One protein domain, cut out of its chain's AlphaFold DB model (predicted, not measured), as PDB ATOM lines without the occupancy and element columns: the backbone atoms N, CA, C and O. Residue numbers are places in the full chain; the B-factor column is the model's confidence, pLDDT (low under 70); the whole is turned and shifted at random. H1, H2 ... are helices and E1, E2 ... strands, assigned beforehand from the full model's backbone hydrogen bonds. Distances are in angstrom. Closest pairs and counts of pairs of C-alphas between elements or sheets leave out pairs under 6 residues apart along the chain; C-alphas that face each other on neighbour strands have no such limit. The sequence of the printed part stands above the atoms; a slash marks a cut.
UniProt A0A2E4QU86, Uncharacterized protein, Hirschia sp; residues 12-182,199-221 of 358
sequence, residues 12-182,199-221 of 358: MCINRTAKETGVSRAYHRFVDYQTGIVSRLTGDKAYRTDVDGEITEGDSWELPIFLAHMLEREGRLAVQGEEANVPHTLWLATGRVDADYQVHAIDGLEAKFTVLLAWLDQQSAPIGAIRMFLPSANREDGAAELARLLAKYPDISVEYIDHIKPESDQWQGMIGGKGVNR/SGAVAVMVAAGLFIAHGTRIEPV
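Overview. This is residues 12 to 182 and 199 to 221 of the 358 residues of an uncharacterized protein of Hirschia sp (UniProt A0A2E4QU86). Helix H3 sits between two small three-stranded sheets: E1 E2 E6 with H1 and H2 at one end of the domain, and E3 E4 E5 at the other, where H4 and H5 lie side by side. The last printed stretch runs past E3, where residues 211 to 212 pair with residues 92 to 93, and then becomes E6. The printed part has 194 residues with six helices and six strands, in the order E1 H1 H2 E2 H3 E3 H4 E4 H5 E5 H6 E6; the class is mixed, with under half of the residues in named elements. Sheet E1 E2 E6 is mixed and sheet E3 E4 E5 is parallel, each in that order. The whole is compact, with a radius of gyration of the C-alphas of 15.8 A and spans of 44 by 38 by 36 A.

Arrangement. E1, residues 12 to 14, is parallel to E2, residues 47 to 51, with N 13 and O 49 2.8 A apart. Between them come H1, residues 24 to 31, which only grazes this sheet, and H2, residues 39 to 42; this strand-helix-strand unit, parallel neighbours joined through helices, has a left-handed crossover. H3, residues 62 to 73, only just touches H2, with 3 pairs of C-alphas within 8 A, the closest those of Thr 42 and Arg 73, 6.5 A. E3, residues 89 to 93, is parallel to E4, residues 129 to 135, with N 92 and O 131 2.8 A apart. H3 and the sheet E3 E4 E5 make two layers, helix over sheet, at a height over the sheet of 9.8 A. H4, residues 109 to 120, touches H5, residues 143 to 152, closest at the C-alphas of Glu 110 and Glu 145, 6.1 A, at a shallow tilt of 14 degrees, the same way. E5, residues 156 to 161, is parallel to E4, with N 159 and O 132 2.8 A apart. The units E3, H4, E4 and E4, H5, E5 have right-handed crossovers. H6, residues 170 to 174, touches no helix. E6, residues 218 to 220, is antiparallel to E2, with N 219 and O 48 2.9 A apart. In H1, H3, H4, H5 and H6 every O i to N i+4 pair is within hydrogen-bond range; H2 is too short for one.

Along the chain. E1 begins at C-alpha 12 (-17.847, 2.840, 39.665). H3 spans 16.5 A, H4 16.1 A, E4 20.2 A and E5 15.7 A. E6 ends at C-alpha 220 (-11.064, 10.640, 46.134).

Size, cuts and confidence. The C-alphas of Gln 34 and Ala 151 are the farthest apart, 44.4 A. Residues 183 to 198 are not printed; C-alphas 182 and 199 are 24.7 A apart. The links H3 to E3 and E3 to H4 are long. Mean pLDDT of the printed part is 70.7; among the residues under 70 are 166 to 182 and 199 to 221.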
ATOM      1  N   MET A  12     -17.195   3.774  38.756       82.12
ATOM      2  CA  MET A  12     -17.847   2.840  39.665       82.12
ATOM      3  C   MET A  12     -17.426   1.418  39.308       82.12
ATOM      4  O   MET A  12     -17.648   0.978  38.181       82.12
ATOM      5  N   CYS A  13     -16.800   0.720  40.249       79.31
ATOM      6  CA  CYS A  13     -16.157  -0.573  40.041       79.31
ATOM      7  C   CYS A  13     -16.834  -1.683  40.849       79.31
ATOM      8  O   CYS A  13     -17.414  -1.439  41.901       79.31
ATOM      9  N   ILE A  14     -16.737  -2.918  40.362       78.75
ATOM     10  CA  ILE A  14     -17.368  -4.088  40.979       78.75
ATOM     11  C   ILE A  14     -16.352  -4.820  41.844       78.75
ATOM     12  O   ILE A  14     -15.277  -5.178  41.357       78.75
ATOM     13  N   ASN A  15     -16.702  -5.111  43.096       71.56
ATOM     14  CA  ASN A  15     -15.930  -5.941  44.022       71.56
ATOM     15  C   ASN A  15     -14.454  -5.543  44.106       71.56
ATOM     16  O   ASN A  15     -13.572  -6.400  44.194       71.56
ATOM     17  N   ARG A  16     -14.169  -4.235  44.026       66.44
ATOM     18  CA  ARG A  16     -12.804  -3.675  44.053       66.44
ATOM     19  C   ARG A  16     -11.896  -4.162  42.935       66.44
ATOM     20  O   ARG A  16     -10.678  -3.992  42.981       66.44
ATOM     21  N   THR A  17     -12.478  -4.758  41.908       73.56
ATOM     22  CA  THR A  17     -11.767  -5.081  40.683       73.56
ATOM     23  C   THR A  17     -11.593  -3.813  39.846       73.56
ATOM     24  O   THR A  17     -12.094  -2.737  40.178       73.56
ATOM     25  N   ALA A  18     -10.871  -3.923  38.735       77.06
ATOM     26  CA  ALA A  18     -10.838  -2.870  37.722       77.06
ATOM     27  C   ALA A  18     -12.076  -2.896  36.800       77.06
ATOM     28  O   ALA A  18     -12.155  -2.105  35.865       77.06
ATOM     29  N   LYS A  19     -13.029  -3.816  37.020       80.44
ATOM     30  CA  LYS A  19     -14.229  -3.934  36.192       80.44
ATOM     31  C   LYS A  19     -15.223  -2.840  36.577       80.44
ATOM     32  O   LYS A  19     -15.710  -2.824  37.704       80.44
ATOM     33  N   GLU A  20     -15.517  -1.949  35.638       86.06
ATOM     34  CA  GLU A  20     -16.555  -0.926  35.783       86.06
ATOM     35  C   GLU A  20     -17.965  -1.533  35.705       86.06
ATOM     36  O   GLU A  20     -18.177  -2.527  35.006       86.06
ATOM     37  N   THR A  21     -18.927  -0.912  36.392       81.69
ATOM     38  CA  THR A  21     -20.357  -1.206  36.221       81.69
ATOM     39  C   THR A  21     -20.889  -0.648  34.899       81.69
ATOM     40  O   THR A  21     -20.361   0.337  34.366       81.69
ATOM     41  N   GLY A  22     -21.995  -1.208  34.401       81.62
ATOM     42  CA  GLY A  22     -22.733  -0.685  33.243       81.62
ATOM     43  C   GLY A  22     -23.119   0.797  33.369       81.62
ATOM     44  O   GLY A  22     -23.105   1.533  32.380       81.62
ATOM     45  N   VAL A  23     -23.356   1.276  34.594       85.81
ATOM     46  CA  VAL A  23     -23.723   2.676  34.882       85.81
ATOM     47  C   VAL A  23     -22.535   3.608  35.159       85.81
ATOM     48  O   VAL A  23     -22.749   4.801  35.363       85.81
ATOM     49  N   SER A  24     -21.281   3.141  35.112       87.19
ATOM     50  CA  SER A  24     -20.088   3.944  35.464       87.19
ATOM     51  C   SER A  24     -19.995   5.285  34.710       87.19
ATOM     52  O   SER A  24     -19.523   6.294  35.237       87.19
ATOM     53  N   ARG A  25     -20.479   5.349  33.464       89.25
ATOM     54  CA  ARG A  25     -20.517   6.608  32.699       89.25
ATOM     55  C   ARG A  25     -21.596   7.573  33.193       89.25
ATOM     56  O   ARG A  25     -21.373   8.781  33.182       89.25
ATOM     57  N   ALA A  26     -22.755   7.056  33.593       87.38
ATOM     58  CA  ALA A  26     -23.809   7.859  34.204       87.38
ATOM     59  C   ALA A  26     -23.363   8.350  35.587       87.38
ATOM     60  O   ALA A  26     -23.447   9.549  35.847       87.38
ATOM     61  N   TYR A  27     -22.742   7.470  36.377       88.94
ATOM     62  CA  TYR A  27     -22.086   7.811  37.634       88.94
ATOM     63  C   TYR A  27     -21.100   8.965  37.481       88.94
ATOM     64  O   TYR A  27     -21.208   9.947  38.207       88.94
ATOM     65  N   HIS A  28     -20.200   8.904  36.495       89.88
ATOM     66  CA  HIS A  28     -19.258   9.993  36.260       89.88
ATOM     67  C   HIS A  28     -19.947  11.348  36.121       89.88
ATOM     68  O   HIS A  28     -19.523  12.289  36.777       89.88
ATOM     69  N   ARG A  29     -21.012  11.438  35.314       87.88
ATOM     70  CA  ARG A  29     -21.768  12.687  35.119       87.88
ATOM     71  C   ARG A  29     -22.487  13.129  36.391       87.88
ATOM     72  O   ARG A  29     -22.554  14.318  36.666       87.88
ATOM     73  N   PHE A  30     -22.995  12.175  37.166       86.38
ATOM     74  CA  PHE A  30     -23.701  12.436  38.417       86.38
ATOM     75  C   PHE A  30     -22.801  13.078  39.486       86.38
ATOM     76  O   PHE A  30     -23.243  13.959  40.225       86.38
ATOM     77  N   VAL A  31     -21.523  12.683  39.535       83.25
ATOM     78  CA  VAL A  31     -20.537  13.198  40.506       83.25
ATOM     79  C   VAL A  31     -19.528  14.183  39.918       83.25
ATOM     80  O   VAL A  31     -18.611  14.603  40.616       83.25
ATOM     81  N   ASP A  32     -19.647  14.520  38.637       80.88
ATOM     82  CA  ASP A  32     -18.680  15.347  37.915       80.88
ATOM     83  C   ASP A  32     -18.514  16.734  38.549       80.88
ATOM     84  O   ASP A  32     -19.490  17.357  38.953       80.88
ATOM     85  N   TYR A  33     -17.290  17.259  38.593       59.91
ATOM     86  CA  TYR A  33     -16.972  18.548  39.223       59.91
ATOM     87  C   TYR A  33     -17.676  19.759  38.593       59.91
ATOM     88  O   TYR A  33     -17.964  20.738  39.279       59.91
ATOM     89  N   GLN A  34     -17.946  19.727  37.289       61.28
ATOM     90  CA  GLN A  34     -18.535  20.866  36.583       61.28
ATOM     91  C   GLN A  34     -20.064  20.824  36.594       61.28
ATOM     92  O   GLN A  34     -20.714  21.868  36.555       61.28
ATOM     93  N   THR A  35     -20.641  19.623  36.609       66.44
ATOM     94  CA  THR A  35     -22.071  19.428  36.326       66.44
ATOM     95  C   THR A  35     -22.808  18.566  37.346       66.44
ATOM     96  O   THR A  35     -24.024  18.710  37.474       66.44
ATOM     97  N   GLY A  36     -22.093  17.726  38.091       70.75
ATOM     98  CA  GLY A  36     -22.646  16.770  39.042       70.75
ATOM     99  C   GLY A  36     -23.139  17.410  40.336       70.75
ATOM    100  O   GLY A  36     -22.652  18.450  40.775       70.75
ATOM    101  N   ILE A  37     -24.120  16.772  40.969       79.00
ATOM    102  CA  ILE A  37     -24.740  17.278  42.202       79.00
ATOM    103  C   ILE A  37     -23.916  16.981  43.455       79.00
ATOM    104  O   ILE A  37     -24.054  17.683  44.455       79.00
ATOM    105  N   VAL A  38     -23.070  15.946  43.397       77.06
ATOM    106  CA  VAL A  38     -22.239  15.503  44.524       77.06
ATOM    107  C   VAL A  38     -21.029  16.415  44.697       77.06
ATOM    108  O   VAL A  38     -20.833  16.953  45.781       77.06
ATOM    109  N   SER A  39     -20.270  16.660  43.628       73.62
ATOM    110  CA  SER A  39     -19.062  17.500  43.652       73.62
ATOM    111  C   SER A  39     -19.317  18.934  44.120       73.62
ATOM    112  O   SER A  39     -18.461  19.524  44.774       73.62
ATOM    113  N   ARG A  40     -20.513  19.484  43.850       72.19
ATOM    114  CA  ARG A  40     -20.958  20.787  44.376       72.19
ATOM    115  C   ARG A  40     -20.927  20.842  45.903       72.19
ATOM    116  O   ARG A  40     -20.771  21.921  46.462       72.19
ATOM    117  N   LEU A  41     -21.093  19.696  46.562       72.75
ATOM    118  CA  LEU A  41     -21.188  19.575  48.016       72.75
ATOM    119  C   LEU A  41     -19.888  19.083  48.654       72.75
ATOM    120  O   LEU A  41     -19.571  19.463  49.779       72.75
ATOM    121  N   THR A  42     -19.148  18.225  47.962       70.75
ATOM    122  CA  THR A  42     -17.924  17.581  48.464       70.75
ATOM    123  C   THR A  42     -16.650  18.316  48.051       70.75
ATOM    124  O   THR A  42     -15.682  18.325  48.804       70.75
ATOM    125  N   GLY A  43     -16.646  18.968  46.885       66.19
ATOM    126  CA  GLY A  43     -15.510  19.715  46.345       66.19
ATOM    127  C   GLY A  43     -14.450  18.876  45.622       66.19
ATOM    128  O   GLY A  43     -13.522  19.460  45.053       66.19
ATOM    129  N   ASP A  44     -14.560  17.540  45.588       69.81
ATOM    130  CA  ASP A  44     -13.568  16.712  44.890       69.81
ATOM    131  C   ASP A  44     -13.800  16.654  43.380       69.81
ATOM    132  O   ASP A  44     -14.889  16.884  42.849       69.81
ATOM    133  N   LYS A  45     -12.715  16.332  42.668       65.44
ATOM    134  CA  LYS A  45     -12.667  16.366  41.202       65.44
ATOM    135  C   LYS A  45     -12.961  15.023  40.544       65.44
ATOM    136  O   LYS A  45     -13.322  15.002  39.371       65.44
ATOM    137  N   ALA A  46     -12.746  13.925  41.262       78.12
ATOM    138  CA  ALA A  46     -12.853  12.576  40.731       78.12
ATOM    139  C   ALA A  46     -13.033  11.554  41.856       78.12
ATOM    140  O   ALA A  46     -12.367  11.638  42.889       78.12
ATOM    141  N   TYR A  47     -13.870  10.549  41.609       81.12
ATOM    142  CA  TYR A  47     -14.212   9.515  42.582       81.12
ATOM    143  C   TYR A  47     -13.990   8.118  42.030       81.12
ATOM    144  O   TYR A  47     -14.382   7.819  40.899       81.12
ATOM    145  N   ARG A  48     -13.451   7.235  42.864       83.56
ATOM    146  CA  ARG A  48     -13.584   5.791  42.685       83.56
ATOM    147  C   ARG A  48     -14.588   5.286  43.709       83.56
ATOM    148  O   ARG A  48     -14.392   5.499  44.897       83.56
ATOM    149  N   THR A  49     -15.623   4.592  43.250       82.06
ATOM    150  CA  THR A  49     -16.612   3.962  44.132       82.06
ATOM    151  C   THR A  49     -16.701   2.481  43.835       82.06
ATOM    152  O   THR A  49     -16.984   2.092  42.705       82.06
ATOM    153  N   ASP A  50     -16.475   1.650  44.845       80.38
ATOM    154  CA  ASP A  50     -16.629   0.205  44.716       80.38
ATOM    155  C   ASP A  50     -18.023  -0.236  45.201       80.38
ATOM    156  O   ASP A  50     -18.444   0.117  46.304       80.38
ATOM    157  N   VAL A  51     -18.720  -1.008  44.365       80.12
ATOM    158  CA  VAL A  51     -20.006  -1.668  44.637       80.12
ATOM    159  C   VAL A  51     -19.855  -3.179  44.498       80.12
ATOM    160  O   VAL A  51     -18.911  -3.667  43.879       80.12
ATOM    161  N   ASP A  52     -20.807  -3.942  45.011       73.19
ATOM    162  CA  ASP A  52     -20.567  -5.380  45.220       73.19
ATOM    163  C   ASP A  52     -21.116  -6.274  44.119       73.19
ATOM    164  O   ASP A  52     -20.758  -7.445  43.983       73.19
ATOM    165  N   GLY A  53     -22.011  -5.714  43.315       71.88
ATOM    166  CA  GLY A  53     -22.604  -6.382  42.173       71.88
ATOM    167  C   GLY A  53     -22.500  -5.535  40.918       71.88
ATOM    168  O   GLY A  53     -22.070  -4.385  40.937       71.88
ATOM    169  N   GLU A  54     -22.929  -6.114  39.808       78.25
ATOM    170  CA  GLU A  54     -23.138  -5.371  38.572       78.25
ATOM    171  C   GLU A  54     -24.388  -4.493  38.695       78.25
ATOM    172  O   GLU A  54     -25.440  -4.977  39.113       78.25
ATOM    173  N   ILE A  55     -24.286  -3.229  38.276       79.75
ATOM    174  CA  ILE A  55     -25.448  -2.380  37.990       79.75
ATOM    175  C   ILE A  55     -25.467  -2.186  36.487       79.75
ATOM    176  O   ILE A  55     -24.609  -1.495  35.931       79.75
ATOM    177  N   THR A  56     -26.426  -2.825  35.835       73.69
ATOM    178  CA  THR A  56     -26.512  -2.832  34.378       73.69
ATOM    179  C   THR A  56     -27.062  -1.516  33.844       73.69
ATOM    180  O   THR A  56     -26.471  -0.941  32.933       73.69
ATOM    181  N   GLU A  57     -28.169  -1.033  34.412       76.00
ATOM    182  CA  GLU A  57     -28.922   0.114  33.900       76.00
ATOM    183  C   GLU A  57     -29.868   0.733  34.947       76.00
ATOM    184  O   GLU A  57     -29.983   0.250  36.076       76.00
ATOM    185  N   GLY A  58     -30.553   1.806  34.539       84.75
ATOM    186  CA  GLY A  58     -31.488   2.575  35.359       84.75
ATOM    187  C   GLY A  58     -30.800   3.622  36.233       84.75
ATOM    188  O   GLY A  58     -29.579   3.637  36.352       84.75
ATOM    189  N   ASP A  59     -31.609   4.473  36.870       85.06
ATOM    190  CA  ASP A  59     -31.133   5.616  37.671       85.06
ATOM    191  C   ASP A  59     -31.455   5.463  39.168       85.06
ATOM    192  O   ASP A  59     -31.139   6.313  39.991       85.06
ATOM    193  N   SER A  60     -32.056   4.335  39.566       84.81
ATOM    194  CA  SER A  60     -32.459   4.083  40.962       84.81
ATOM    195  C   SER A  60     -31.296   3.933  41.960       84.81
ATOM    196  O   SER A  60     -31.529   3.781  43.162       84.81
ATOM    197  N   TRP A  61     -30.059   3.956  41.453       87.12
ATOM    198  CA  TRP A  61     -28.810   3.950  42.213       87.12
ATOM    199  C   TRP A  61     -28.351   5.350  42.644       87.12
ATOM    200  O   TRP A  61     -27.469   5.463  43.494       87.12
ATOM    201  N   GLU A  62     -28.921   6.419  42.087       89.31
ATOM    202  CA  GLU A  62     -28.454   7.787  42.329       89.31
ATOM    203  C   GLU A  62     -28.641   8.214  43.789       89.31
ATOM    204  O   GLU A  62     -27.697   8.714  44.400       89.31
ATOM    205  N   LEU A  63     -29.811   7.950  44.384       86.56
ATOM    206  CA  LEU A  63     -30.076   8.264  45.794       86.56
ATOM    207  C   LEU A  63     -29.103   7.558  46.755       86.56
ATOM    208  O   LEU A  63     -28.477   8.243  47.564       86.56
ATOM    209  N   PRO A  64     -28.928   6.225  46.713       88.12
ATOM    210  CA  PRO A  64     -27.993   5.569  47.621       88.12
ATOM    211  C   PRO A  64     -26.542   6.010  47.429       88.12
ATOM    212  O   PRO A  64     -25.823   6.155  48.416       88.12
ATOM    213  N   ILE A  65     -26.111   6.269  46.192       87.06
ATOM    214  CA  ILE A  65     -24.765   6.788  45.929       87.06
ATOM    215  C   ILE A  65     -24.607   8.203  46.479       87.06
ATOM    216  O   ILE A  65     -23.600   8.489  47.124       87.06
ATOM    217  N   PHE A  66     -25.605   9.067  46.299       86.44
ATOM    218  CA  PHE A  66     -25.617  10.394  46.906       86.44
ATOM    219  C   PHE A  66     -25.452  10.312  48.430       86.44
ATOM    220  O   PHE A  66     -24.579  10.968  48.998       86.44
ATOM    221  N   LEU A  67     -26.248   9.463  49.090       82.12
ATOM    222  CA  LEU A  67     -26.180   9.257  50.540       82.12
ATOM    223  C   LEU A  67     -24.808   8.737  50.983       82.12
ATOM    224  O   LEU A  67     -24.279   9.207  51.988       82.12
ATOM    225  N   ALA A  68     -24.217   7.802  50.237       83.69
ATOM    226  CA  ALA A  68     -22.896   7.262  50.542       83.69
ATOM    227  C   ALA A  68     -21.807   8.347  50.495       83.69
ATOM    228  O   ALA A  68     -21.009   8.436  51.426       83.69
ATOM    229  N   HIS A  69     -21.824   9.217  49.479       81.12
ATOM    230  CA  HIS A  69     -20.913  10.367  49.384       81.12
ATOM    231  C   HIS A  69     -21.093  11.355  50.539       81.12
ATOM    232  O   HIS A  69     -20.113  11.843  51.101       81.12
ATOM    233  N   MET A  70     -22.335  11.637  50.945       81.19
ATOM    234  CA  MET A  70     -22.581  12.512  52.097       81.19
ATOM    235  C   MET A  70     -22.087  11.881  53.406       81.19
ATOM    236  O   MET A  70     -21.470  12.560  54.222       81.19
ATOM    237  N   LEU A  71     -22.296  10.576  53.602       74.94
ATOM    238  CA  LEU A  71     -21.774   9.857  54.767       74.94
ATOM    239  C   LEU A  71     -20.242   9.819  54.785       74.94
ATOM    240  O   LEU A  71     -19.647   9.934  55.858       74.94
ATOM    241  N   GLU A  72     -19.598   9.657  53.630       77.00
ATOM    242  CA  GLU A  72     -18.139   9.683  53.512       77.00
ATOM    243  C   GLU A  72     -17.579  11.066  53.855       77.00
ATOM    244  O   GLU A  72     -16.668  11.163  54.679       77.00
ATOM    245  N   ARG A  73     -18.170  12.131  53.298       75.88
ATOM    246  CA  ARG A  73     -17.797  13.525  53.583       75.88
ATOM    247  C   ARG A  73     -17.791  13.816  55.086       75.88
ATOM    248  O   ARG A  73     -16.876  14.472  55.582       75.88
ATOM    249  N   GLU A  74     -18.776  13.285  55.806       72.38
ATOM    250  CA  GLU A  74     -18.913  13.429  57.260       72.38
ATOM    251  C   GLU A  74     -18.033  12.446  58.068       72.38
ATOM    252  O   GLU A  74     -18.016  12.488  59.300       72.38
ATOM    253  N   GLY A  75     -17.304  11.536  57.413       71.50
ATOM    254  CA  GLY A  75     -16.458  10.527  58.064       71.50
ATOM    255  C   GLY A  75     -17.246   9.415  58.764       71.50
ATOM    256  O   GLY A  75     -16.812   8.893  59.793       71.50
ATOM    257  N   ARG A  76     -18.433   9.089  58.242       73.81
ATOM    258  CA  ARG A  76     -19.424   8.190  58.862       73.81
ATOM    259  C   ARG A  76     -19.757   6.965  58.028       73.81
ATOM    260  O   ARG A  76     -20.466   6.081  58.509       73.81
ATOM    261  N   LEU A  77     -19.279   6.926  56.790       76.06
ATOM    262  CA  LEU A  77     -19.351   5.735  55.964       76.06
ATOM    263  C   LEU A  77     -18.433   4.667  56.567       76.06
ATOM    264  O   LEU A  77     -17.262   4.933  56.837       76.06
ATOM    265  N   ALA A  78     -18.975   3.474  56.809       69.38
ATOM    266  CA  ALA A  78     -18.216   2.387  57.417       69.38
ATOM    267  C   ALA A  78     -17.041   1.975  56.518       69.38
ATOM    268  O   ALA A  78     -17.236   1.660  55.339       69.38
ATOM    269  N   VAL A  79     -15.833   1.929  57.083       60.44
ATOM    270  CA  VAL A  79     -14.631   1.476  56.377       60.44
ATOM    271  C   VAL A  79     -14.361   0.013  56.717       60.44
ATOM    272  O   VAL A  79     -14.457  -0.421  57.865       60.44
ATOM    273  N   GLN A  80     -14.013  -0.784  55.709       54.44
ATOM    274  CA  GLN A  80     -13.667  -2.186  55.930       54.44
ATOM    275  C   GLN A  80     -12.399  -2.296  56.794       54.44
ATOM    276  O   GLN A  80     -11.386  -1.672  56.483       54.44
ATOM    277  N   GLY A  81     -12.449  -3.117  57.846       50.88
ATOM    278  CA  GLY A  81     -11.377  -3.257  58.841       50.88
ATOM    279  C   GLY A  81     -11.689  -2.582  60.180       50.88
ATOM    280  O   GLY A  81     -10.940  -2.769  61.136       50.88
ATOM    281  N   GLU A  82     -12.797  -1.842  60.269       51.53
ATOM    282  CA  GLU A  82     -13.369  -1.423  61.550       51.53
ATOM    283  C   GLU A  82     -13.904  -2.626  62.338       51.53
ATOM    284  O   GLU A  82     -14.335  -3.624  61.757       51.53
ATOM    285  N   GLU A  83     -13.823  -2.546  63.670       46.09
ATOM    286  CA  GLU A  83     -14.153  -3.644  64.581       46.09
ATOM    287  C   GLU A  83     -15.552  -4.210  64.302       46.09
ATOM    288  O   GLU A  83     -16.562  -3.550  64.538       46.09
ATOM    289  N   ALA A  84     -15.604  -5.482  63.892       48.09
ATOM    290  CA  ALA A  84     -16.826  -6.235  63.582       48.09
ATOM    291  C   ALA A  84     -17.838  -6.343  64.748       48.09
ATOM    292  O   ALA A  84     -18.912  -6.916  64.583       48.09
ATOM    293  N   ASN A  85     -17.493  -5.818  65.928       46.72
ATOM    294  CA  ASN A  85     -18.268  -5.907  67.161       46.72
ATOM    295  C   ASN A  85     -19.028  -4.617  67.512       46.72
ATOM    296  O   ASN A  85     -19.708  -4.590  68.539       46.72
ATOM    297  N   VAL A  86     -18.939  -3.557  66.701       53.59
ATOM    298  CA  VAL A  86     -19.781  -2.367  66.883       53.59
ATOM    299  C   VAL A  86     -21.023  -2.510  65.999       53.59
ATOM    300  O   VAL A  86     -20.881  -2.659  64.786       53.59
ATOM    301  N   PRO A  87     -22.250  -2.471  66.553       58.59
ATOM    302  CA  PRO A  87     -23.455  -2.556  65.741       58.59
ATOM    303  C   PRO A  87     -23.520  -1.362  64.783       58.59
ATOM    304  O   PRO A  87     -23.700  -0.214  65.196       58.59
ATOM    305  N   HIS A  88     -23.368  -1.633  63.489       66.94
ATOM    306  CA  HIS A  88     -23.477  -0.616  62.453       66.94
ATOM    307  C   HIS A  88     -24.947  -0.354  62.114       66.94
ATOM    308  O   HIS A  88     -25.795  -1.250  62.151       66.94
ATOM    309  N   THR A  89     -25.254   0.899  61.772       74.56
ATOM    310  CA  THR A  89     -26.547   1.235  61.169       74.56
ATOM    311  C   THR A  89     -26.498   0.884  59.691       74.56
ATOM    312  O   THR A  89     -25.645   1.392  58.967       74.56
ATOM    313  N   LEU A  90     -27.426   0.048  59.238       80.00
ATOM    314  CA  LEU A  90     -27.586  -0.276  57.832       80.00
ATOM    315  C   LEU A  90     -28.469   0.774  57.151       80.00
ATOM    316  O   LEU A  90     -29.622   0.964  57.533       80.00
ATOM    317  N   TRP A  91     -27.926   1.433  56.128       83.44
ATOM    318  CA  TRP A  91     -28.661   2.374  55.285       83.44
ATOM    319  C   TRP A  91     -29.073   1.665  53.994       83.44
ATOM    320  O   TRP A  91     -28.225   1.171  53.249       83.44
ATOM    321  N   LEU A  92     -30.381   1.612  53.764       84.00
ATOM    322  CA  LEU A  92     -31.028   1.073  52.577       84.00
ATOM    323  C   LEU A  92     -31.638   2.234  51.812       84.00
ATOM    324  O   LEU A  92     -32.402   3.007  52.378       84.00
ATOM    325  N   ALA A  93     -31.329   2.372  50.532       86.69
ATOM    326  CA  ALA A  93     -31.935   3.427  49.739       86.69
ATOM    327  C   ALA A  93     -32.105   3.021  48.286       86.69
ATOM    328  O   ALA A  93     -31.370   2.184  47.749       86.69
ATOM    329  N   THR A  94     -33.095   3.634  47.652       86.38
ATOM    330  CA  THR A  94     -33.328   3.531  46.218       86.38
ATOM    331  C   THR A  94     -34.083   4.765  45.752       86.38
ATOM    332  O   THR A  94     -34.918   5.288  46.480       86.38
ATOM    333  N   GLY A  95     -33.762   5.269  44.570       87.31
ATOM    334  CA  GLY A  95     -34.351   6.508  44.083       87.31
ATOM    335  C   GLY A  95     -33.484   7.160  43.024       87.31
ATOM    336  O   GLY A  95     -32.274   6.927  42.975       87.31
ATOM    337  N   ARG A  96     -34.126   7.972  42.191       90.69
ATOM    338  CA  ARG A  96     -33.478   8.811  41.184       90.69
ATOM    339  C   ARG A  96     -33.375  10.234  41.725       90.69
ATOM    340  O   ARG A  96     -34.346  10.710  42.310       90.69
ATOM    341  N   VAL A  97     -32.240  10.898  41.535       89.56
ATOM    342  CA  VAL A  97     -31.989  12.248  42.063       89.56
ATOM    343  C   VAL A  97     -31.620  13.183  40.925       89.56
ATOM    344  O   VAL A  97     -30.681  12.924  40.177       89.56
ATOM    345  N   ASP A  98     -32.340  14.293  40.802       89.56
ATOM    346  CA  ASP A  98     -32.040  15.286  39.772       89.56
ATOM    347  C   ASP A  98     -31.085  16.400  40.237       89.56
ATOM    348  O   ASP A  98     -30.595  16.429  41.368       89.56
ATOM    349  N   ALA A  99     -30.802  17.325  39.317       85.06
ATOM    350  CA  ALA A  99     -29.899  18.453  39.526       85.06
ATOM    351  C   ALA A  99     -30.358  19.437  40.617       85.06
ATOM    352  O   ALA A  99     -29.520  20.170  41.150       85.06
ATOM    353  N   ASP A 100     -31.658  19.436  40.921       86.81
ATOM    354  CA  ASP A 100     -32.318  20.283  41.913       86.81
ATOM    355  C   ASP A 100     -32.567  19.520  43.219       86.81
ATOM    356  O   ASP A 100     -33.332  19.980  44.062       86.81
ATOM    357  N   TYR A 101     -31.921  18.362  43.397       87.69
ATOM    358  CA  TYR A 101     -32.029  17.514  44.582       87.69
ATOM    359  C   TYR A 101     -33.429  16.912  44.806       87.69
ATOM    360  O   TYR A 101     -33.718  16.421  45.899       87.69
ATOM    361  N   GLN A 102     -34.295  16.884  43.789       92.25
ATOM    362  CA  GLN A 102     -35.582  16.189  43.869       92.25
ATOM    363  C   GLN A 102     -35.374  14.679  43.748       92.25
ATOM    364  O   GLN A 102     -34.576  14.205  42.934       92.25
ATOM    365  N   VAL A 103     -36.129  13.925  44.543       91.00
ATOM    366  CA  VAL A 103     -36.127  12.464  44.540       91.00
ATOM    367  C   VAL A 103     -37.359  11.967  43.791       91.00
ATOM    368  O   VAL A 103     -38.499  12.161  44.210       91.00
ATOM    369  N   HIS A 104     -37.111  11.302  42.668       91.00
ATOM    370  CA  HIS A 104     -38.145  10.848  41.743       91.00
ATOM    371  C   HIS A 104     -38.530   9.392  41.976       91.00
ATOM    372  O   HIS A 104     -37.736   8.592  42.483       91.00
ATOM    373  N   ALA A 105     -39.751   9.058  41.551       89.69
ATOM    374  CA  ALA A 105     -40.252   7.693  41.557       89.69
ATOM    375  C   ALA A 105     -39.352   6.754  40.743       89.69
ATOM    376  O   ALA A 105     -38.743   7.144  39.742       89.69
ATOM    377  N   ILE A 106     -39.315   5.499  41.171       86.88
ATOM    378  CA  ILE A 106     -38.623   4.411  40.494       86.88
ATOM    379  C   ILE A 106     -39.544   3.207  40.310       86.88
ATOM    380  O   ILE A 106     -40.480   2.999  41.079       86.88
ATOM    381  N   ASP A 107     -39.224   2.369  39.332       83.00
ATOM    382  CA  ASP A 107     -39.953   1.129  39.093       83.00
ATOM    383  C   ASP A 107     -39.408  -0.038  39.937       83.00
ATOM    384  O   ASP A 107     -38.275  -0.029  40.434       83.00
ATOM    385  N   GLY A 108     -40.217  -1.094  40.061       83.38
ATOM    386  CA  GLY A 108     -39.759  -2.403  40.539       83.38
ATOM    387  C   GLY A 108     -39.482  -2.503  42.043       83.38
ATOM    388  O   GLY A 108     -38.720  -3.377  42.459       83.38
ATOM    389  N   LEU A 109     -40.087  -1.649  42.874       84.62
ATOM    390  CA  LEU A 109     -39.913  -1.701  44.334       84.62
ATOM    391  C   LEU A 109     -40.312  -3.039  44.958       84.62
ATOM    392  O   LEU A 109     -39.611  -3.539  45.831       84.62
ATOM    393  N   GLU A 110     -41.377  -3.663  44.461       81.06
ATOM    394  CA  GLU A 110     -41.813  -4.988  44.907       81.06
ATOM    395  C   GLU A 110     -40.691  -6.041  44.785       81.06
ATOM    396  O   GLU A 110     -40.372  -6.771  45.730       81.06
ATOM    397  N   ALA A 111     -40.020  -6.063  43.629       79.31
ATOM    398  CA  ALA A 111     -38.892  -6.953  43.379       79.31
ATOM    399  C   ALA A 111     -37.691  -6.604  44.275       79.31
ATOM    400  O   ALA A 111     -37.042  -7.504  44.814       79.31
ATOM    401  N   LYS A 112     -37.428  -5.309  44.500       81.75
ATOM    402  CA  LYS A 112     -36.380  -4.833  45.424       81.75
ATOM    403  C   LYS A 112     -36.609  -5.311  46.849       81.75
ATOM    404  O   LYS A 112     -35.673  -5.824  47.463       81.75
ATOM    405  N   PHE A 113     -37.833  -5.207  47.356       83.50
ATOM    406  CA  PHE A 113     -38.177  -5.678  48.697       83.50
ATOM    407  C   PHE A 113     -38.091  -7.196  48.815       83.50
ATOM    408  O   PHE A 113     -37.579  -7.696  49.814       83.50
ATOM    409  N   THR A 114     -38.511  -7.933  47.786       78.75
ATOM    410  CA  THR A 114     -38.410  -9.400  47.770       78.75
ATOM    411  C   THR A 114     -36.959  -9.867  47.875       78.75
ATOM    412  O   THR A 114     -36.635 -10.726  48.698       78.75
ATOM    413  N   VAL A 115     -36.063  -9.283  47.077       78.19
ATOM    414  CA  VAL A 115     -34.644  -9.658  47.114       78.19
ATOM    415  C   VAL A 115     -33.982  -9.152  48.410       78.19
ATOM    416  O   VAL A 115     -33.139  -9.854  48.966       78.19
ATOM    417  N   LEU A 116     -34.387  -7.989  48.942       81.62
ATOM    418  CA  LEU A 116     -33.905  -7.482  50.236       81.62
ATOM    419  C   LEU A 116     -34.276  -8.425  51.377       81.62
ATOM    420  O   LEU A 116     -33.436  -8.728  52.219       81.62
ATOM    421  N   LEU A 117     -35.524  -8.891  51.403       81.94
ATOM    422  CA  LEU A 117     -36.019  -9.827  52.403       81.94
ATOM    423  C   LEU A 117     -35.163 -11.100  52.419       81.94
ATOM    424  O   LEU A 117     -34.671 -11.500  53.471       81.94
ATOM    425  N   ALA A 118     -34.924 -11.679  51.239       81.06
ATOM    426  CA  ALA A 118     -34.081 -12.862  51.087       81.06
ATOM    427  C   ALA A 118     -32.626 -12.613  51.517       81.06
ATOM    428  O   ALA A 118     -31.972 -13.522  52.026       81.06
ATOM    429  N   TRP A 119     -32.114 -11.396  51.318       82.19
ATOM    430  CA  TRP A 119     -30.775 -11.022  51.755       82.19
ATOM    431  C   TRP A 119     -30.664 -10.867  53.273       82.19
ATOM    432  O   TRP A 119     -29.718 -11.391  53.864       82.19
ATOM    433  N   LEU A 120     -31.623 -10.174  53.899       79.88
ATOM    434  CA  LEU A 120     -31.674  -9.984  55.351       79.88
ATOM    435  C   LEU A 120     -31.767 -11.331  56.078       79.88
ATOM    436  O   LEU A 120     -31.141 -11.505  57.119       79.88
ATOM    437  N   ASP A 121     -32.468 -12.306  55.494       82.50
ATOM    438  CA  ASP A 121     -32.552 -13.678  56.008       82.50
ATOM    439  C   ASP A 121     -31.218 -14.429  56.023       82.50
ATOM    440  O   ASP A 121     -31.045 -15.374  56.791       82.50
ATOM    441  N   GLN A 122     -30.272 -14.023  55.178       78.19
ATOM    442  CA  GLN A 122     -28.952 -14.642  55.077       78.19
ATOM    443  C   GLN A 122     -27.908 -13.951  55.965       78.19
ATOM    444  O   GLN A 122     -26.774 -14.428  56.044       78.19
ATOM    445  N   GLN A 123     -28.254 -12.837  56.620       73.69
ATOM    446  CA  GLN A 123     -27.310 -12.101  57.455       73.69
ATOM    447  C   GLN A 123     -27.212 -12.706  58.855       73.69
ATOM    448  O   GLN A 123     -28.157 -12.678  59.637       73.69
ATOM    449  N   SER A 124     -26.021 -13.210  59.185       61.59
ATOM    450  CA  SER A 124     -25.698 -13.755  60.512       61.59
ATOM    451  C   SER A 124     -25.085 -12.720  61.463       61.59
ATOM    452  O   SER A 124     -24.933 -12.997  62.652       61.59
ATOM    453  N   ALA A 125     -24.674 -11.556  60.949       60.34
ATOM    454  CA  ALA A 125     -24.081 -10.491  61.750       60.34
ATOM    455  C   ALA A 125     -25.172  -9.678  62.468       60.34
ATOM    456  O   ALA A 125     -26.233  -9.440  61.884       60.34
ATOM    457  N   PRO A 126     -24.932  -9.219  63.710       59.62
ATOM    458  CA  PRO A 126     -25.874  -8.354  64.404       59.62
ATOM    459  C   PRO A 126     -25.991  -7.018  63.661       59.62
ATOM    460  O   PRO A 126     -25.064  -6.208  63.648       59.62
ATOM    461  N   ILE A 127     -27.145  -6.788  63.039       66.88
ATOM    462  CA  ILE A 127     -27.497  -5.493  62.457       66.88
ATOM    463  C   ILE A 127     -28.018  -4.618  63.597       66.88
ATOM    464  O   ILE A 127     -28.914  -5.035  64.325       66.88
ATOM    465  N   GLY A 128     -27.438  -3.428  63.779       70.00
ATOM    466  CA  GLY A 128     -27.835  -2.519  64.854       70.00
ATOM    467  C   GLY A 128     -29.207  -1.906  64.604       70.00
ATOM    468  O   GLY A 128     -30.206  -2.321  65.172       70.00
ATOM    469  N   ALA A 129     -29.241  -0.895  63.739       78.00
ATOM    470  CA  ALA A 129     -30.468  -0.241  63.294       78.00
ATOM    471  C   ALA A 129     -30.526  -0.266  61.769       78.00
ATOM    472  O   ALA A 129     -29.485  -0.192  61.114       78.00
ATOM    473  N   ILE A 130     -31.726  -0.334  61.196       81.19
ATOM    474  CA  ILE A 130     -31.916  -0.273  59.745       81.19
ATOM    475  C   ILE A 130     -32.704   0.992  59.412       81.19
ATOM    476  O   ILE A 130     -33.764   1.263  59.983       81.19
ATOM    477  N   ARG A 131     -32.179   1.779  58.475       82.62
ATOM    478  CA  ARG A 131     -32.825   2.984  57.952       82.62
ATOM    479  C   ARG A 131     -33.040   2.825  56.463       82.62
ATOM    480  O   ARG A 131     -32.089   2.554  55.739       82.62
ATOM    481  N   MET A 132     -34.279   2.977  56.027       84.81
ATOM    482  CA  MET A 132     -34.692   2.827  54.645       84.81
ATOM    483  C   MET A 132     -35.176   4.164  54.097       84.81
ATOM    484  O   MET A 132     -36.076   4.768  54.668       84.81
ATOM    485  N   PHE A 133     -34.609   4.600  52.978       86.06
ATOM    486  CA  PHE A 133     -34.960   5.840  52.296       86.06
ATOM    487  C   PHE A 133     -35.593   5.515  50.945       86.06
ATOM    488  O   PHE A 133     -34.957   4.892  50.089       86.06
ATOM    489  N   LEU A 134     -36.851   5.916  50.771       89.06
ATOM    490  CA  LEU A 134     -37.651   5.642  49.577       89.06
ATOM    491  C   LEU A 134     -38.163   6.951  48.965       89.06
ATOM    492  O   LEU A 134     -38.396   7.905  49.706       89.06
ATOM    493  N   PRO A 135     -38.411   7.021  47.647       91.12
ATOM    494  CA  PRO A 135     -39.030   8.195  47.053       91.12
ATOM    495  C   PRO A 135     -40.459   8.358  47.572       91.12
ATOM    496  O   PRO A 135     -41.240   7.405  47.567       91.12
ATOM    497  N   SER A 136     -40.843   9.568  47.978       93.12
ATOM    498  CA  SER A 136     -42.215   9.866  48.423       93.12
ATOM    499  C   SER A 136     -43.262   9.527  47.367       93.12
ATOM    500  O   SER A 136     -44.358   9.085  47.709       93.12
ATOM    501  N   ALA A 137     -42.908   9.681  46.090       90.56
ATOM    502  CA  ALA A 137     -43.763   9.343  44.960       90.56
ATOM    503  C   ALA A 137     -44.055   7.835  44.838       90.56
ATOM    504  O   ALA A 137     -45.037   7.467  44.209       90.56
ATOM    505  N   ASN A 138     -43.259   6.976  45.482       90.88
ATOM    506  CA  ASN A 138     -43.458   5.531  45.504       90.88
ATOM    507  C   ASN A 138     -44.174   5.023  46.770       90.88
ATOM    508  O   ASN A 138     -44.116   3.838  47.091       90.88
ATOM    509  N   ARG A 139     -44.815   5.897  47.554       88.88
ATOM    510  CA  ARG A 139     -45.405   5.508  48.848       88.88
ATOM    511  C   ARG A 139     -46.420   4.368  48.748       88.88
ATOM    512  O   ARG A 139     -46.510   3.563  49.672       88.88
ATOM    513  N   GLU A 140     -47.176   4.319  47.661       88.38
ATOM    514  CA  GLU A 140     -48.178   3.275  47.423       88.38
ATOM    515  C   GLU A 140     -47.579   2.035  46.729       88.38
ATOM    516  O   GLU A 140     -48.121   0.935  46.846       88.38
ATOM    517  N   ASP A 141     -46.421   2.180  46.080       85.38
ATOM    518  CA  ASP A 141     -45.790   1.124  45.293       85.38
ATOM    519  C   ASP A 141     -45.105   0.089  46.191       85.38
ATOM    520  O   ASP A 141     -44.258   0.405  47.029       85.38
ATOM    521  N   GLY A 142     -45.456  -1.188  46.013       76.06
ATOM    522  CA  GLY A 142     -44.892  -2.276  46.818       76.06
ATOM    523  C   GLY A 142     -45.254  -2.194  48.307       76.06
ATOM    524  O   GLY A 142     -44.555  -2.776  49.138       76.06
ATOM    525  N   ALA A 143     -46.330  -1.479  48.668       87.50
ATOM    526  CA  ALA A 143     -46.755  -1.301  50.057       87.50
ATOM    527  C   ALA A 143     -47.041  -2.634  50.775       87.50
ATOM    528  O   ALA A 143     -46.764  -2.765  51.968       87.50
ATOM    529  N   ALA A 144     -47.558  -3.641  50.060       88.38
ATOM    530  CA  ALA A 144     -47.811  -4.968  50.621       88.38
ATOM    531  C   ALA A 144     -46.504  -5.695  50.991       88.38
ATOM    532  O   ALA A 144     -46.382  -6.248  52.087       88.38
ATOM    533  N   GLU A 145     -45.506  -5.659  50.113       83.62
ATOM    534  CA  GLU A 145     -44.189  -6.258  50.326       83.62
ATOM    535  C   GLU A 145     -43.403  -5.510  51.400       83.62
ATOM    536  O   GLU A 145     -42.792  -6.151  52.259       83.62
ATOM    537  N   LEU A 146     -43.489  -4.178  51.424       87.19
ATOM    538  CA  LEU A 146     -42.927  -3.373  52.502       87.19
ATOM    539  C   LEU A 146     -43.567  -3.740  53.846       87.19
ATOM    540  O   LEU A 146     -42.851  -3.967  54.817       87.19
ATOM    541  N   ALA A 147     -44.893  -3.886  53.913       90.19
ATOM    542  CA  ALA A 147     -45.575  -4.299  55.140       90.19
ATOM    543  C   ALA A 147     -45.120  -5.687  55.624       90.19
ATOM    544  O   ALA A 147     -44.912  -5.880  56.823       90.19
ATOM    545  N   ARG A 148     -44.907  -6.650  54.714       88.56
ATOM    546  CA  ARG A 148     -44.340  -7.971  55.060       88.56
ATOM    547  C   ARG A 148     -42.923  -7.855  55.615       88.56
ATOM    548  O   ARG A 148     -42.587  -8.532  56.585       88.56
ATOM    549  N   LEU A 149     -42.108  -7.002  55.006       85.50
ATOM    550  CA  LEU A 149     -40.738  -6.753  55.428       85.50
ATOM    551  C   LEU A 149     -40.685  -6.108  56.820       85.50
ATOM    552  O   LEU A 149     -39.950  -6.591  57.677       85.50
ATOM    553  N   LEU A 150     -41.528  -5.105  57.082       89.50
ATOM    554  CA  LEU A 150     -41.641  -4.445  58.387       89.50
ATOM    555  C   LEU A 150     -42.238  -5.356  59.468       89.50
ATOM    556  O   LEU A 150     -41.846  -5.270  60.626       89.50
ATOM    557  N   ALA A 151     -43.149  -6.264  59.107       90.44
ATOM    558  CA  ALA A 151     -43.675  -7.257  60.044       90.44
ATOM    559  C   ALA A 151     -42.593  -8.238  60.522       90.44
ATOM    560  O   ALA A 151     -42.644  -8.708  61.658       90.44
ATOM    561  N   LYS A 152     -41.619  -8.553  59.658       88.69
ATOM    562  CA  LYS A 152     -40.497  -9.437  59.985       88.69
ATOM    563  C   LYS A 152     -39.344  -8.703  60.671       88.69
ATOM    564  O   LYS A 152     -38.722  -9.264  61.569       88.69
ATOM    565  N   TYR A 153     -39.085  -7.464  60.264       85.19
ATOM    566  CA  TYR A 153     -38.018  -6.613  60.782       85.19
ATOM    567  C   TYR A 153     -38.607  -5.283  61.276       85.19
ATOM    568  O   TYR A 153     -38.543  -4.274  60.568       85.19
ATOM    569  N   PRO A 154     -39.192  -5.262  62.488       83.88
ATOM    570  CA  PRO A 154     -39.873  -4.080  63.019       83.88
ATOM    571  C   PRO A 154     -38.923  -2.915  63.335       83.88
ATOM    572  O   PRO A 154     -39.368  -1.774  63.414       83.88
ATOM    573  N   ASP A 155     -37.621  -3.182  63.468       82.94
ATOM    574  CA  ASP A 155     -36.590  -2.169  63.734       82.94
ATOM    575  C   ASP A 155     -36.177  -1.372  62.480       82.94
ATOM    576  O   ASP A 155     -35.301  -0.503  62.538       82.94
ATOM    577  N   ILE A 156     -36.791  -1.660  61.327       84.31
ATOM    578  CA  ILE A 156     -36.599  -0.887  60.103       84.31
ATOM    579  C   ILE A 156     -37.386   0.417  60.209       84.31
ATOM    580  O   ILE A 156     -38.615   0.442  60.187       84.31
ATOM    581  N   SER A 157     -36.654   1.525  60.246       86.56
ATOM    582  CA  SER A 157     -37.222   2.862  60.088       86.56
ATOM    583  C   SER A 157     -37.309   3.218  58.605       86.56
ATOM    584  O   SER A 157     -36.311   3.130  57.892       86.56
ATOM    585  N   VAL A 158     -38.493   3.609  58.129       87.12
ATOM    586  CA  VAL A 158     -38.716   4.017  56.732       87.12
ATOM    587  C   VAL A 158     -38.935   5.520  56.668       87.12
ATOM    588  O   VAL A 158     -39.793   6.063  57.363       87.12
ATOM    589  N   GLU A 159     -38.184   6.181  55.800       88.62
ATOM    590  CA  GLU A 159     -38.279   7.601  55.517       88.62
ATOM    591  C   GLU A 159     -38.562   7.807  54.028       88.62
ATOM    592  O   GLU A 159     -37.855   7.302  53.156       88.62
ATOM    593  N   TYR A 160     -39.635   8.541  53.744       88.94
ATOM    594  CA  TYR A 160     -40.011   8.912  52.388       88.94
ATOM    595  C   TYR A 160     -39.450  10.295  52.074       88.94
ATOM    596  O   TYR A 160     -39.754  11.253  52.786       88.94
ATOM    597  N   ILE A 161     -38.636  10.381  51.025       87.00
ATOM    598  CA  ILE A 161     -37.947  11.597  50.603       87.00
ATOM    599  C   ILE A 161     -38.527  12.045  49.263       87.00
ATOM    600  O   ILE A 161     -38.571  11.278  48.305       87.00
ATOM    601  N   ASP A 162     -38.978  13.289  49.196       89.31
ATOM    602  CA  ASP A 162     -39.324  13.994  47.958       89.31
ATOM    603  C   ASP A 162     -38.188  14.912  47.491       89.31
ATOM    604  O   ASP A 162     -37.984  15.086  46.295       89.31
ATOM    605  N   HIS A 163     -37.415  15.460  48.427       88.69
ATOM    606  CA  HIS A 163     -36.332  16.387  48.142       88.69
ATOM    607  C   HIS A 163     -35.202  16.288  49.173       88.69
ATOM    608  O   HIS A 163     -35.416  16.309  50.389       88.69
ATOM    609  N   ILE A 164     -33.969  16.249  48.679       83.88
ATOM    610  CA  ILE A 164     -32.738  16.301  49.464       83.88
ATOM    611  C   ILE A 164     -32.418  17.768  49.777       83.88
ATOM    612  O   ILE A 164     -32.303  18.601  48.888       83.88
ATOM    613  N   LYS A 165     -32.225  18.105  51.057       80.62
ATOM    614  CA  LYS A 165     -31.859  19.468  51.490       80.62
ATOM    615  C   LYS A 165     -30.401  19.536  51.954       80.62
ATOM    616  O   LYS A 165     -30.164  19.445  53.158       80.62
ATOM    617  N   PRO A 166     -29.416  19.651  51.049       64.12
ATOM    618  CA  PRO A 166     -27.995  19.456  51.362       64.12
ATOM    619  C   PRO A 166     -27.416  20.428  52.403       64.12
ATOM    620  O   PRO A 166     -26.488  20.061  53.113       64.12
ATOM    621  N   GLU A 167     -27.973  21.635  52.532       60.03
ATOM    622  CA  GLU A 167     -27.501  22.657  53.485       60.03
ATOM    623  C   GLU A 167     -28.194  22.610  54.853       60.03
ATOM    624  O   GLU A 167     -27.867  23.382  55.749       60.03
ATOM    625  N   SER A 168     -29.187  21.739  55.028       52.47
ATOM    626  CA  SER A 168     -29.994  21.739  56.246       52.47
ATOM    627  C   SER A 168     -29.440  20.805  57.323       52.47
ATOM    628  O   SER A 168     -29.011  19.684  57.036       52.47
ATOM    629  N   ASP A 169     -29.605  21.212  58.586       50.12
ATOM    630  CA  ASP A 169     -29.413  20.377  59.784       50.12
ATOM    631  C   ASP A 169     -30.266  19.092  59.767       50.12
ATOM    632  O   ASP A 169     -30.074  18.201  60.595       50.12
ATOM    633  N   GLN A 170     -31.193  18.961  58.807       48.44
ATOM    634  CA  GLN A 170     -31.936  17.734  58.535       48.44
ATOM    635  C   GLN A 170     -30.984  16.549  58.343       48.44
ATOM    636  O   GLN A 170     -31.264  15.481  58.877       48.44
ATOM    637  N   TRP A 171     -29.824  16.739  57.699       50.41
ATOM    638  CA  TRP A 171     -28.795  15.699  57.613       50.41
ATOM    639  C   TRP A 171     -28.165  15.406  58.971       50.41
ATOM    640  O   TRP A 171     -28.022  14.249  59.340       50.41
ATOM    641  N   GLN A 172     -27.860  16.415  59.782       46.84
ATOM    642  CA  GLN A 172     -27.293  16.183  61.114       46.84
ATOM    643  C   GLN A 172     -28.267  15.423  62.040       46.84
ATOM    644  O   GLN A 172     -27.840  14.566  62.817       46.84
ATOM    645  N   GLY A 173     -29.576  15.674  61.909       45.66
ATOM    646  CA  GLY A 173     -30.643  14.961  62.621       45.66
ATOM    647  C   GLY A 173     -30.961  13.571  62.053       45.66
ATOM    648  O   GLY A 173     -31.110  12.613  62.814       45.66
ATOM    649  N   MET A 174     -31.003  13.418  60.724       47.22
ATOM    650  CA  MET A 174     -31.172  12.126  60.042       47.22
ATOM    651  C   MET A 174     -29.968  11.224  60.251       47.22
ATOM    652  O   MET A 174     -30.122  10.019  60.356       47.22
ATOM    653  N   ILE A 175     -28.769  11.767  60.393       49.34
ATOM    654  CA  ILE A 175     -27.592  10.995  60.755       49.34
ATOM    655  C   ILE A 175     -27.417  11.024  62.302       49.34
ATOM    656  O   ILE A 175     -26.327  10.857  62.822       49.34
ATOM    657  N   GLY A 176     -28.483  11.227  63.087       33.22
ATOM    658  CA  GLY A 176     -28.455  11.420  64.544       33.22
ATOM    659  C   GLY A 176     -27.530  10.478  65.334       33.22
ATOM    660  O   GLY A 176     -27.690   9.261  65.346       33.22
ATOM    661  N   GLY A 177     -26.553  11.087  66.006       37.06
ATOM    662  CA  GLY A 177     -25.579  10.464  66.897       37.06
ATOM    663  C   GLY A 177     -24.311  11.314  66.924       37.06
ATOM    664  O   GLY A 177     -23.824  11.697  65.862       37.06
ATOM    665  N   LYS A 178     -23.780  11.639  68.113       30.19
ATOM    666  CA  LYS A 178     -22.453  12.266  68.248       30.19
ATOM    667  C   LYS A 178     -21.422  11.314  67.637       30.19
ATOM    668  O   LYS A 178     -20.951  10.401  68.308       30.19
ATOM    669  N   GLY A 179     -21.120  11.495  66.355       32.94
ATOM    670  CA  GLY A 179     -20.019  10.812  65.704       32.94
ATOM    671  C   GLY A 179     -18.746  11.145  66.467       32.94
ATOM    672  O   GLY A 179     -18.474  12.312  66.758       32.94
ATOM    673  N   VAL A 180     -17.980  10.117  66.826       32.41
ATOM    674  CA  VAL A 180     -16.585  10.315  67.210       32.41
ATOM    675  C   VAL A 180     -15.930  10.978  66.009       32.41
ATOM    676  O   VAL A 180     -15.823  10.380  64.941       32.41
ATOM    677  N   ASN A 181     -15.574  12.244  66.171       28.25
ATOM    678  CA  ASN A 181     -14.970  13.062  65.141       28.25
ATOM    679  C   ASN A 181     -13.581  12.465  64.831       28.25
ATOM    680  O   ASN A 181     -12.598  12.777  65.500       28.25
ATOM    681  N   ARG A 182     -13.483  11.519  63.885       39.31
ATOM    682  CA  ARG A 182     -12.241  10.749  63.654       39.31
ATOM    683  C   ARG A 182     -11.120  11.554  62.997       39.31
ATOM    684  O   ARG A 182      -9.989  11.083  62.962       39.31
ATOM    685  N   SER A 199     -11.364 -13.293  57.744       20.84
ATOM    686  CA  SER A 199     -12.834 -13.196  57.602       20.84
ATOM    687  C   SER A 199     -13.088 -11.817  56.970       20.84
ATOM    688  O   SER A 199     -12.681 -10.805  57.515       20.84
ATOM    689  N   GLY A 200     -13.557 -11.670  55.734       22.17
ATOM    690  CA  GLY A 200     -14.759 -12.270  55.168       22.17
ATOM    691  C   GLY A 200     -15.876 -11.223  55.188       22.17
ATOM    692  O   GLY A 200     -16.872 -11.426  55.860       22.17
ATOM    693  N   ALA A 201     -15.680 -10.078  54.524       22.22
ATOM    694  CA  ALA A 201     -16.708  -9.045  54.395       22.22
ATOM    695  C   ALA A 201     -17.201  -9.028  52.946       22.22
ATOM    696  O   ALA A 201     -16.478  -8.609  52.039       22.22
ATOM    697  N   VAL A 202     -18.407  -9.564  52.767       23.34
ATOM    698  CA  VAL A 202     -19.192  -9.544  51.536       23.34
ATOM    699  C   VAL A 202     -20.100  -8.340  51.641       23.34
ATOM    700  O   VAL A 202     -20.816  -8.178  52.624       23.34
ATOM    701  N   ALA A 203     -20.054  -7.499  50.634       24.88
ATOM    702  CA  ALA A 203     -21.005  -6.436  50.488       24.88
ATOM    703  C   ALA A 203     -22.016  -6.915  49.428       24.88
ATOM    704  O   ALA A 203     -21.707  -7.802  48.624       24.88
ATOM    705  N   VAL A 204     -23.284  -6.522  49.549       27.23
ATOM    706  CA  VAL A 204     -24.353  -7.127  48.749       27.23
ATOM    707  C   VAL A 204     -25.213  -6.074  48.096       27.23
ATOM    708  O   VAL A 204     -26.034  -5.413  48.721       27.23
ATOM    709  N   MET A 205     -25.108  -6.029  46.775       28.95
ATOM    710  CA  MET A 205     -26.186  -5.532  45.950       28.95
ATOM    711  C   MET A 205     -27.256  -6.601  45.781       28.95
ATOM    712  O   MET A 205     -27.061  -7.646  45.159       28.95
ATOM    713  N   VAL A 206     -28.425  -6.281  46.308       30.39
ATOM    714  CA  VAL A 206     -29.683  -6.941  46.001       30.39
ATOM    715  C   VAL A 206     -30.007  -6.610  44.542       30.39
ATOM    716  O   VAL A 206     -30.178  -5.439  44.199       30.39
ATOM    717  N   ALA A 207     -30.074  -7.639  43.690       24.53
ATOM    718  CA  ALA A 207     -30.137  -7.621  42.218       24.53
ATOM    719  C   ALA A 207     -31.257  -6.779  41.551       24.53
ATOM    720  O   ALA A 207     -31.435  -6.841  40.341       24.53
ATOM    721  N   ALA A 208     -31.998  -5.973  42.309       24.75
ATOM    722  CA  ALA A 208     -33.027  -5.066  41.821       24.75
ATOM    723  C   ALA A 208     -32.705  -3.576  42.079       24.75
ATOM    724  O   ALA A 208     -33.553  -2.720  41.870       24.75
ATOM    725  N   GLY A 209     -31.492  -3.215  42.515       27.95
ATOM    726  CA  GLY A 209     -31.113  -1.806  42.710       27.95
ATOM    727  C   GLY A 209     -31.574  -1.232  44.049       27.95
ATOM    728  O   GLY A 209     -31.961  -0.064  44.126       27.95
ATOM    729  N   LEU A 210     -31.569  -2.066  45.088       29.61
ATOM    730  CA  LEU A 210     -31.542  -1.604  46.465       29.61
ATOM    731  C   LEU A 210     -30.102  -1.711  46.963       29.61
ATOM    732  O   LEU A 210     -29.512  -2.793  46.965       29.61
ATOM    733  N   PHE A 211     -29.547  -0.576  47.363       37.34
ATOM    734  CA  PHE A 211     -28.190  -0.521  47.875       37.34
ATOM    735  C   PHE A 211     -28.175  -0.788  49.364       37.34
ATOM    736  O   PHE A 211     -28.960  -0.222  50.124       37.34
ATOM    737  N   ILE A 212     -27.223  -1.620  49.752       34.94
ATOM    738  CA  ILE A 212     -26.877  -1.927  51.125       34.94
ATOM    739  C   ILE A 212     -25.506  -1.297  51.312       34.94
ATOM    740  O   ILE A 212     -24.519  -1.802  50.783       34.94
ATOM    741  N   ALA A 213     -25.428  -0.162  52.006       30.91
ATOM    742  CA  ALA A 213     -24.136   0.443  52.319       30.91
ATOM    743  C   ALA A 213     -23.432  -0.406  53.394       30.91
ATOM    744  O   ALA A 213     -23.522  -0.136  54.590       30.91
ATOM    745  N   HIS A 214     -22.765  -1.475  52.965       30.23
ATOM    746  CA  HIS A 214     -21.806  -2.234  53.760       30.23
ATOM    747  C   HIS A 214     -20.444  -2.098  53.078       30.23
ATOM    748  O   HIS A 214     -20.182  -2.739  52.075       30.23
ATOM    749  N   GLY A 215     -19.569  -1.230  53.585       33.03
ATOM    750  CA  GLY A 215     -18.177  -1.171  53.124       33.03
ATOM    751  C   GLY A 215     -17.945  -0.724  51.673       33.03
ATOM    752  O   GLY A 215     -16.936  -1.129  51.084       33.03
ATOM    753  N   THR A 216     -18.809   0.129  51.108       37.25
ATOM    754  CA  THR A 216     -18.501   0.841  49.857       37.25
ATOM    755  C   THR A 216     -17.310   1.756  50.108       37.25
ATOM    756  O   THR A 216     -17.409   2.725  50.861       37.25
ATOM    757  N   ARG A 217     -16.165   1.436  49.507       41.16
ATOM    758  CA  ARG A 217     -14.999   2.312  49.550       41.16
ATOM    759  C   ARG A 217     -15.219   3.388  48.498       41.16
ATOM    760  O   ARG A 217     -15.292   3.080  47.308       41.16
ATOM    761  N   ILE A 218     -15.382   4.618  48.955       43.06
ATOM    762  CA  ILE A 218     -15.233   5.784  48.103       43.06
ATOM    763  C   ILE A 218     -13.827   6.294  48.382       43.06
ATOM    764  O   ILE A 218     -13.402   6.372  49.533       43.06
ATOM    765  N   GLU A 219     -13.051   6.484  47.324       41.22
ATOM    766  CA  GLU A 219     -11.768   7.157  47.429       41.22
ATOM    767  C   GLU A 219     -11.800   8.373  46.518       41.22
ATOM    768  O   GLU A 219     -12.117   8.228  45.323       41.22
ATOM    769  N   PRO A 220     -11.431   9.562  47.023       34.66
ATOM    770  CA  PRO A 220     -11.064  10.640  46.134       34.66
ATOM    771  C   PRO A 220      -9.869  10.148  45.324       34.66
ATOM    772  O   PRO A 220      -8.846   9.719  45.868       34.66
ATOM    773  N   VAL A 221      -9.998  10.179  43.998       35.72
ATOM    774  CA  VAL A 221      -8.854   9.900  43.141       35.72
ATOM    775  C   VAL A 221      -7.944  11.109  43.267       35.72
ATOM    776  O   VAL A 221      -8.160  12.134  42.617       35.72
TER     777      VAL A 221